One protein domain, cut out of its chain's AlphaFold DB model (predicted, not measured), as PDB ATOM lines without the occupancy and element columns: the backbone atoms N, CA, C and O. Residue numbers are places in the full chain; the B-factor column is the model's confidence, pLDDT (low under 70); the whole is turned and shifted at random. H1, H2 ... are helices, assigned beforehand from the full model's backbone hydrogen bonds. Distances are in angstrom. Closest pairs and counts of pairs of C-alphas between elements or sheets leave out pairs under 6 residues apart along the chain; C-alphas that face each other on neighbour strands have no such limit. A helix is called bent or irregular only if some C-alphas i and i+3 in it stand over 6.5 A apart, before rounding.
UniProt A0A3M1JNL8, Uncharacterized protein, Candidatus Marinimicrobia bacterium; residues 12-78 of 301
ATOM      1  N   GLY A  12     119.712 118.329 160.453       56.34
ATOM      2  CA  GLY A  12     120.858 118.931 159.745       56.34
ATOM      3  C   GLY A  12     120.696 120.409 159.358       56.34
ATOM      4  O   GLY A  12     121.676 121.147 159.262       56.34
ATOM      5  N   VAL A  13     119.462 120.864 159.122       60.19
ATOM      6  CA  VAL A  13     119.201 122.232 158.632       60.19
ATOM      7  C   VAL A  13     119.364 123.276 159.735       60.19
ATOM      8  O   VAL A  13     119.829 124.384 159.463       60.19
ATOM      9  N   GLU A  14     119.000 122.933 160.969       63.81
ATOM     10  CA  GLU A  14     119.128 123.828 162.121       63.81
ATOM     11  C   GLU A  14     120.596 124.049 162.492       63.81
ATOM     12  O   GLU A  14     121.011 125.199 162.633       63.81
ATOM     13  N   ASP A  15     121.397 122.984 162.534       66.81
ATOM     14  CA  ASP A  15     122.841 123.066 162.778       66.81
ATOM     15  C   ASP A  15     123.549 123.862 161.673       66.81
ATOM     16  O   ASP A  15     124.331 124.771 161.956       66.81
ATOM     17  N   LEU A  16     123.186 123.631 160.404       67.50
ATOM     18  CA  LEU A  16     123.706 124.423 159.289       67.50
ATOM     19  C   LEU A  16     123.314 125.903 159.413       67.50
ATOM     20  O   LEU A  16     124.131 126.791 159.171       67.50
ATOM     21  N   ALA A  17     122.070 126.197 159.794       70.94
ATOM     22  CA  ALA A  17     121.623 127.569 160.006       70.94
ATOM     23  C   ALA A  17     122.379 128.235 161.168       70.94
ATOM     24  O   ALA A  17     122.766 129.403 161.050       70.94
ATOM     25  N   LEU A  18     122.632 127.502 162.255       74.88
ATOM     26  CA  LEU A  18     123.409 127.966 163.402       74.88
ATOM     27  C   LEU A  18     124.872 128.217 163.042       74.88
ATOM     28  O   LEU A  18     125.405 129.251 163.436       74.88
ATOM     29  N   ASP A  19     125.502 127.363 162.243       76.69
ATOM     30  CA  ASP A  19     126.883 127.551 161.788       76.69
ATOM     31  C   ASP A  19     127.022 128.769 160.870       76.69
ATOM     32  O   ASP A  19     127.943 129.589 160.993       76.69
ATOM     33  N   VAL A  20     126.065 128.923 159.955       79.00
ATOM     34  CA  VAL A  20     126.036 130.020 158.989       79.00
ATOM     35  C   VAL A  20     125.774 131.355 159.695       79.00
ATOM     36  O   VAL A  20     126.448 132.348 159.419       79.00
ATOM     37  N   VAL A  21     124.820 131.412 160.627       81.00
ATOM     38  CA  VAL A  21     124.507 132.643 161.370       81.00
ATOM     39  C   VAL A  21     125.546 132.909 162.462       81.00
ATOM     40  O   VAL A  21     125.943 134.055 162.671       81.00
ATOM     41  N   GLY A  22     126.036 131.871 163.134       83.25
ATOM     42  CA  GLY A  22     126.979 131.953 164.247       83.25
ATOM     43  C   GLY A  22     128.283 132.646 163.866       83.25
ATOM     44  O   GLY A  22     128.791 133.469 164.630       83.25
ATOM     45  N   ASN A  23     128.775 132.429 162.644       83.38
ATOM     46  CA  ASN A  23     129.952 133.129 162.124       83.38
ATOM     47  C   ASN A  23     129.778 134.657 162.051       83.38
ATOM     48  O   ASN A  23     130.744 135.400 162.268       83.38
ATOM     49  N   LEU A  24     128.560 135.150 161.817       86.81
ATOM     50  CA  LEU A  24     128.269 136.584 161.809       86.81
ATOM     51  C   LEU A  24     128.400 137.202 163.206       86.81
ATOM     52  O   LEU A  24     128.914 138.314 163.346       86.81
ATOM     53  N   PHE A  25     127.955 136.467 164.225       86.75
ATOM     54  CA  PHE A  25     127.938 136.886 165.628       86.75
ATOM     55  C   PHE A  25     129.164 136.406 166.416       86.75
ATOM     56  O   PHE A  25     129.245 136.610 167.628       86.75
ATOM     57  N   ARG A  26     130.152 135.798 165.759       87.06
ATOM     58  CA  ARG A  26     131.363 135.328 166.427       87.06
ATOM     59  C   ARG A  26     132.174 136.506 166.970       87.06
ATOM     60  O   ARG A  26     132.485 137.459 166.250       87.06
ATOM     61  N   ARG A  27     132.550 136.415 168.246       91.06
ATOM     62  CA  ARG A  27     133.467 137.359 168.893       91.06
ATOM     63  C   ARG A  27     134.918 136.967 168.627       91.06
ATOM     64  O   ARG A  27     135.231 135.785 168.501       91.06
ATOM     65  N   ASN A  28     135.806 137.952 168.536       92.56
ATOM     66  CA  ASN A  28     137.245 137.696 168.538       92.56
ATOM     67  C   ASN A  28     137.751 137.377 169.964       92.56
ATOM     68  O   ASN A  28     136.972 137.333 170.917       92.56
ATOM     69  N   LYS A  29     139.069 137.180 170.109       94.00
ATOM     70  CA  LYS A  29     139.720 136.918 171.407       94.00
ATOM     71  C   LYS A  29     139.505 138.042 172.434       94.00
ATOM     72  O   LYS A  29     139.501 137.768 173.626       94.00
ATOM     73  N   ASP A  30     139.254 139.265 171.970       95.19
ATOM     74  CA  ASP A  30     138.983 140.441 172.806       95.19
ATOM     75  C   ASP A  30     137.482 140.622 173.118       95.19
ATOM     76  O   ASP A  30     137.070 141.651 173.648       95.19
ATOM     77  N   GLY A  31     136.630 139.662 172.737       93.38
ATOM     78  CA  GLY A  31     135.183 139.733 172.958       93.38
ATOM     79  C   GLY A  31     134.425 140.658 171.994       93.38
ATOM     80  O   GLY A  31     133.241 140.916 172.212       93.38
ATOM     81  N   ARG A  32     135.060 141.145 170.921       93.06
ATOM     82  CA  ARG A  32     134.482 142.108 169.967       93.06
ATOM     83  C   ARG A  32     133.805 141.420 168.789       93.06
ATOM     84  O   ARG A  32     134.329 140.458 168.227       93.06
ATOM     85  N   PHE A  33     132.666 141.961 168.360       92.44
ATOM     86  CA  PHE A  33     131.940 141.497 167.175       92.44
ATOM     87  C   PHE A  33     132.509 142.135 165.901       92.44
ATOM     88  O   PHE A  33     131.929 143.067 165.346       92.44
ATOM     89  N   VAL A  34     133.648 141.633 165.424       89.88
ATOM     90  CA  VAL A  34     134.421 142.244 164.322       89.88
ATOM     91  C   VAL A  34     133.580 142.479 163.062       89.88
ATOM     92  O   VAL A  34     133.673 143.538 162.444       89.88
ATOM     93  N   ASN A  35     132.722 141.525 162.687       85.88
ATOM     94  CA  ASN A  35     131.872 141.649 161.499       85.88
ATOM     95  C   ASN A  35     130.821 142.761 161.639       85.88
ATOM     96  O   ASN A  35     130.576 143.497 160.681       85.88
ATOM     97  N   PHE A  36     130.242 142.907 162.833       90.81
ATOM     98  CA  PHE A  36     129.294 143.975 163.146       90.81
ATOM     99  C   PHE A  36     129.985 145.329 163.206       90.81
ATOM    100  O   PHE A  36     129.517 146.265 162.568       90.81
ATOM    101  N   GLU A  37     131.102 145.430 163.926       92.50
ATOM    102  CA  GLU A  37     131.875 146.667 164.021       92.50
ATOM    103  C   GLU A  37     132.287 147.146 162.623       92.50
ATOM    104  O   GLU A  37     132.015 148.287 162.258       92.50
ATOM    105  N   ARG A  38     132.831 146.256 161.784       92.62
ATOM    106  CA  ARG A  38     133.227 146.585 160.407       92.62
ATOM    107  C   ARG A  38     132.072 147.134 159.564       92.62
ATOM    108  O   ARG A  38     132.297 148.022 158.749       92.62
ATOM    109  N   TYR A  39     130.859 146.602 159.727       93.75
ATOM    110  CA  TYR A  39     129.695 147.031 158.949       93.75
ATOM    111  C   TYR A  39     129.040 148.301 159.508       93.75
ATOM    112  O   TYR A  39     128.692 149.201 158.748       93.75
ATOM    113  N   PHE A  40     128.858 148.378 160.828       93.94
ATOM    114  CA  PHE A  40     128.074 149.428 161.476       93.94
ATOM    115  C   PHE A  40     128.890 150.661 161.865       93.94
ATOM    116  O   PHE A  40     128.319 151.748 161.854       93.94
ATOM    117  N   LEU A  41     130.192 150.549 162.168       94.06
ATOM    118  CA  LEU A  41     131.008 151.714 162.552       94.06
ATOM    119  C   LEU A  41     130.986 152.838 161.500       94.06
ATOM    120  O   LEU A  41     130.749 153.982 161.893       94.06
ATOM    121  N   PRO A  42     131.130 152.564 160.185       95.19
ATOM    122  CA  PRO A  42     131.093 153.617 159.166       95.19
ATOM    123  C   PRO A  42     129.751 154.358 159.073       95.19
ATOM    124  O   PRO A  42     129.697 155.478 158.574       95.19
ATOM    125  N   ILE A  43     128.661 153.740 159.537       93.12
ATOM    126  CA  ILE A  43     127.286 154.256 159.433       93.12
ATOM    127  C   ILE A  43     126.659 154.546 160.805       93.12
ATOM    128  O   ILE A  43     125.463 154.824 160.902       93.12
ATOM    129  N   PHE A  44     127.455 154.497 161.876       93.12
ATOM    130  CA  PHE A  44     126.949 154.508 163.244       93.12
ATOM    131  C   PHE A  44     126.251 155.822 163.601       93.12
ATOM    132  O   PHE A  44     125.169 155.805 164.180       93.12
ATOM    133  N   SER A  45     126.824 156.963 163.210       91.06
ATOM    134  CA  SER A  45     126.238 158.292 163.443       91.06
ATOM    135  C   SER A  45     124.869 158.447 162.776       91.06
ATOM    136  O   SER A  45     123.931 158.952 163.387       91.06
ATOM    137  N   ARG A  46     124.733 157.943 161.545       90.38
ATOM    138  CA  ARG A  46     123.480 157.940 160.782       90.38
ATOM    139  C   ARG A  46     122.418 157.068 161.453       90.38
ATOM    140  O   ARG A  46     121.293 157.516 161.652       90.38
ATOM    141  N   ILE A  47     122.787 155.854 161.856       92.50
ATOM    142  CA  ILE A  47     121.863 154.917 162.509       92.50
ATOM    143  C   ILE A  47     121.461 155.398 163.906       92.50
ATOM    144  O   ILE A  47     120.304 155.246 164.292       92.50
ATOM    145  N   ARG A  48     122.380 156.017 164.655       91.00
ATOM    146  CA  ARG A  48     122.089 156.597 165.973       91.00
ATOM    147  C   ARG A  48     120.974 157.640 165.897       91.00
ATOM    148  O   ARG A  48     120.151 157.710 166.803       91.00
ATOM    149  N   ASN A  49     120.933 158.406 164.809       90.25
ATOM    150  CA  ASN A  49     119.916 159.428 164.574       90.25
ATOM    151  C   ASN A  49     118.609 158.854 163.992       90.25
ATOM    152  O   ASN A  49     117.570 159.500 164.093       90.25
ATOM    153  N   ASN A  50     118.636 157.647 163.414       90.69
ATOM    154  CA  ASN A  50     117.455 156.959 162.891       90.69
ATOM    155  C   ASN A  50     117.487 155.444 163.192       90.69
ATOM    156  O   ASN A  50     117.898 154.644 162.345       90.69
ATOM    157  N   PRO A  51     116.995 155.008 164.368       84.94
ATOM    158  CA  PRO A  51     117.029 153.602 164.773       84.94
ATOM    159  C   PRO A  51     116.291 152.640 163.828       84.94
ATOM    160  O   PRO A  51     116.626 151.459 163.773       84.94
ATOM    161  N   ARG A  52     115.319 153.121 163.038       87.25
ATOM    162  CA  ARG A  52     114.632 152.285 162.032       87.25
ATOM    163  C   ARG A  52     115.586 151.832 160.927       87.25
ATOM    164  O   ARG A  52     115.450 150.725 160.407       87.25
ATOM    165  N   GLU A  53     116.590 152.645 160.604       88.06
ATOM    166  CA  GLU A  53     117.625 152.270 159.642       88.06
ATOM    167  C   GLU A  53     118.539 151.171 160.182       88.06
ATOM    168  O   GLU A  53     119.023 150.361 159.391       88.06
ATOM    169  N   ALA A  54     118.709 151.068 161.508       87.81
ATOM    170  CA  ALA A  54     119.473 149.987 162.133       87.81
ATOM    171  C   ALA A  54     118.942 148.617 161.703       87.81
ATOM    172  O   ALA A  54     119.713 147.748 161.304       87.81
ATOM    173  N   PHE A  55     117.617 148.447 161.730       85.50
ATOM    174  CA  PHE A  55     116.967 147.189 161.377       85.50
ATOM    175  C   PHE A  55     117.131 146.850 159.890       85.50
ATOM    176  O   PHE A  55     117.456 145.717 159.541       85.50
ATOM    177  N   VAL A  56     116.977 147.842 159.006       84.75
ATOM    178  CA  VAL A  56     117.196 147.663 157.559       84.75
ATOM    179  C   VAL A  56     118.640 147.242 157.279       84.75
ATOM    180  O   VAL A  56     118.886 146.318 156.504       84.75
ATOM    181  N   HIS A  57     119.597 147.895 157.933       87.75
ATOM    182  CA  HIS A  57     121.017 147.589 157.820       87.75
ATOM    183  C   HIS A  57     121.376 146.220 158.403       87.75
ATOM    184  O   HIS A  57     122.134 145.479 157.780       87.75
ATOM    185  N   LEU A  58     120.776 145.838 159.530       88.31
ATOM    186  CA  LEU A  58     120.935 144.511 160.115       88.31
ATOM    187  C   LEU A  58     120.418 143.426 159.171       88.31
ATOM    188  O   LEU A  58     121.142 142.476 158.885       88.31
ATOM    189  N   LYS A  59     119.208 143.597 158.623       84.12
ATOM    190  CA  LYS A  59     118.639 142.669 157.637       84.12
ATOM    191  C   LYS A  59     119.572 142.515 156.435       84.12
ATOM    192  O   LYS A  59     119.862 141.396 156.031       84.12
ATOM    193  N   ARG A  60     120.102 143.624 155.905       83.88
ATOM    194  CA  ARG A  60     121.074 143.608 154.796       83.88
ATOM    195  C   ARG A  60     122.359 142.866 155.151       83.88
ATOM    196  O   ARG A  60     122.819 142.066 154.341       83.88
ATOM    197  N   LEU A  61     122.927 143.123 156.327       87.19
ATOM    198  CA  LEU A  61     124.141 142.454 156.793       87.19
ATOM    199  C   LEU A  61     123.921 140.943 156.903       87.19
ATOM    200  O   LEU A  61     124.693 140.176 156.330       87.19
ATOM    201  N   VAL A  62     122.846 140.530 157.577       86.12
ATOM    202  CA  VAL A  62     122.482 139.119 157.736       86.12
ATOM    203  C   VAL A  62     122.279 138.477 156.367       86.12
ATOM    204  O   VAL A  62     122.967 137.514 156.047       86.12
ATOM    205  N   SER A  63     121.430 139.038 155.502       79.56
ATOM    206  CA  SER A  63     121.187 138.485 154.165       79.56
ATOM    207  C   SER A  63     122.456 138.400 153.313       79.56
ATOM    208  O   SER A  63     122.649 137.414 152.602       79.56
ATOM    209  N   SER A  64     123.337 139.402 153.386       82.38
ATOM    210  CA  SER A  64     124.607 139.393 152.654       82.38
ATOM    211  C   SER A  64     125.550 138.307 153.165       82.38
ATOM    212  O   SER A  64     126.129 137.589 152.350       82.38
ATOM    213  N   HIS A  65     125.667 138.147 154.485       85.88
ATOM    214  CA  HIS A  65     126.499 137.108 155.084       85.88
ATOM    215  C   HIS A  65     125.969 135.708 154.772       85.88
ATOM    216  O   HIS A  65     126.719 134.881 154.264       85.88
ATOM    217  N   LEU A  66     124.662 135.485 154.956       81.94
ATOM    218  CA  LEU A  66     123.997 134.238 154.573       81.94
ATOM    219  C   LEU A  66     124.291 133.906 153.105       81.94
ATOM    220  O   LEU A  66     124.730 132.807 152.795       81.94
ATOM    221  N   SER A  67     124.132 134.873 152.196       78.75
ATOM    222  CA  SER A  67     124.408 134.676 150.765       78.75
ATOM    223  C   SER A  67     125.854 134.242 150.489       78.75
ATOM    224  O   SER A  67     126.094 133.417 149.604       78.75
ATOM    225  N   GLN A  68     126.823 134.809 151.215       83.75
ATOM    226  CA  GLN A  68     128.245 134.479 151.079       83.75
ATOM    227  C   GLN A  68     128.541 133.068 151.585       83.75
ATOM    228  O   GLN A  68     129.170 132.291 150.870       83.75
ATOM    229  N   GLU A  69     128.049 132.730 152.773       84.50
ATOM    230  CA  GLU A  69     128.234 131.413 153.376       84.50
ATOM    231  C   GLU A  69     127.527 130.319 152.575       84.50
ATOM    232  O   GLU A  69     128.152 129.315 152.249       84.50
ATOM    233  N   PHE A  70     126.288 130.540 152.123       77.69
ATOM    234  CA  PHE A  70     125.612 129.613 151.210       77.69
ATOM    235  C   PHE A  70     126.404 129.415 149.917       77.69
ATOM    236  O   PHE A  70     126.565 128.290 149.457       77.69
ATOM    237  N   SER A  71     126.950 130.488 149.336       78.12
ATOM    238  CA  SER A  71     127.793 130.376 148.137       78.12
ATOM    239  C   SER A  71     129.094 129.614 148.404       78.12
ATOM    240  O   SER A  71     129.616 128.966 147.496       78.12
ATOM    241  N   ARG A  72     129.649 129.716 149.619       84.69
ATOM    242  CA  ARG A  72     130.832 128.961 150.046       84.69
ATOM    243  C   ARG A  72     130.495 127.480 150.180       84.69
ATOM    244  O   ARG A  72     131.179 126.681 149.553       84.69
ATOM    245  N   ILE A  73     129.440 127.152 150.925       81.00
ATOM    246  CA  ILE A  73     128.968 125.780 151.145       81.00
ATOM    247  C   ILE A  73     128.639 125.133 149.803       81.00
ATOM    248  O   ILE A  73     129.233 124.125 149.460       81.00
ATOM    249  N   LEU A  74     127.814 125.765 148.963       72.75
ATOM    250  CA  LEU A  74     127.488 125.225 147.638       72.75
ATOM    251  C   LEU A  74     128.725 125.009 146.770       72.75
ATOM    252  O   LEU A  74     128.782 124.048 146.020       72.75
ATOM    253  N   ARG A  75     129.735 125.881 146.852       78.19
ATOM    254  CA  ARG A  75     130.981 125.686 146.103       78.19
ATOM    255  C   ARG A  75     131.801 124.503 146.622       78.19
ATOM    256  O   ARG A  75     132.558 123.949 145.831       78.19
ATOM    257  N   GLN A  76     131.714 124.198 147.912       76.88
ATOM    258  CA  GLN A  76     132.413 123.081 148.548       76.88
ATOM    259  C   GLN A  76     131.682 121.763 148.286       76.88
ATOM    260  O   GLN A  76     132.297 120.838 147.768       76.88
ATOM    261  N   GLU A  77     130.379 121.730 148.556       75.94
ATOM    262  CA  GLU A  77     129.531 120.538 148.453       75.94
ATOM    263  C   GLU A  77     129.186 120.184 146.999       75.94
ATOM    264  O   GLU A  77     129.230 119.022 146.609       75.94
ATOM    265  N   ASP A  78     128.885 121.182 146.159       72.38
ATOM    266  CA  ASP A  78     128.517 120.984 144.753       72.38
ATOM    267  C   ASP A  78     129.167 122.032 143.829       72.38
ATOM    268  O   ASP A  78     128.531 122.979 143.337       72.38
TER     269      ASP A  78
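Overview. This is residues 12 to 78 of the 301 residues of an uncharacterized protein of Candidatus Marinimicrobia bacterium (UniProt A0A3M1JNL8). One long helix, H3, makes a straight base, and the two shorter helices H1 and H2 follow each other along one side of it, H2 by its first half and H1 crossing it farther on. H1 and H2 meet in a corner, the end of H1 at the start of H2, and residues 26 to 33 between them loop out on the side away from H3; H2 then folds back into H3 as a loose helical hairpin. The printed part has 67 residues with three named helices in the order H1, H2, H3 and no named strand, and its class is all helix. It is loose, with a radius of gyration of the C-alphas of 13.9 A, and elongated, spanning 43 by 27 by 19 A.

Along the chain. H1 runs from Gly 12 to Phe 25, beginning at C-alpha 12 at (120.858, 118.931, 159.745), and is 20.2 A long from first to last C-alpha. H2 runs from Val 34, with its C-alpha at (134.421, 142.244, 164.322), to Asn 49, over 22.5 A. H2 is irregular: C-alphas 42 and 45 are 8.0 A apart, and it has a kink of 73 degrees near residue 43. H3, the longest helix, runs from Pro 51 to Glu 77 over 38.9 A and ends at C-alpha 77 at (129.531, 120.538, 148.453).

Arrangement. H1 touches H2 with residues 24 to 25 alone, at residues 35 to 36 of H2; the closest C-alphas are those of Leu 24 and Asn 35, 6.2 A apart. Their lines stand at a steep tilt of 64 degrees, and they run the same way. H1 touches H3 with residues 20 to 24 alone, at residues 62 to 70 of H3; the closest C-alphas are those of Val 20 and Glu 69, 6.2 A apart. They run opposite ways at a steep tilt of 55 degrees. H2 and H3 form a helical hairpin, opposite ways at a shallow tilt of 22 degrees, but only just touch, with 3 pairs of C-alphas within 8 A. Their closest C-alphas are those of Ile 47 and Ala 54, 5.5 A apart. The helix packing is mostly crossed, only just, with 1 of 3 pairs at a shallow tilt. O i to N i+4 pairs are within hydrogen-bond range in 8 of 10 cases in H1, 8 of 12 in H2 and 21 of 23 in H3.

Size, cuts and confidence. The two C-alphas farthest apart are those of Asn 49 and Asp 78, at 44.1 A. The printed part has no cut. The link from H1 to H2, of 8 residues, is short, and that from H2 to H3, of 1 residue, is tight. The mean pLDDT of the printed part is 84.3, and residues 12 to 16 are under 70.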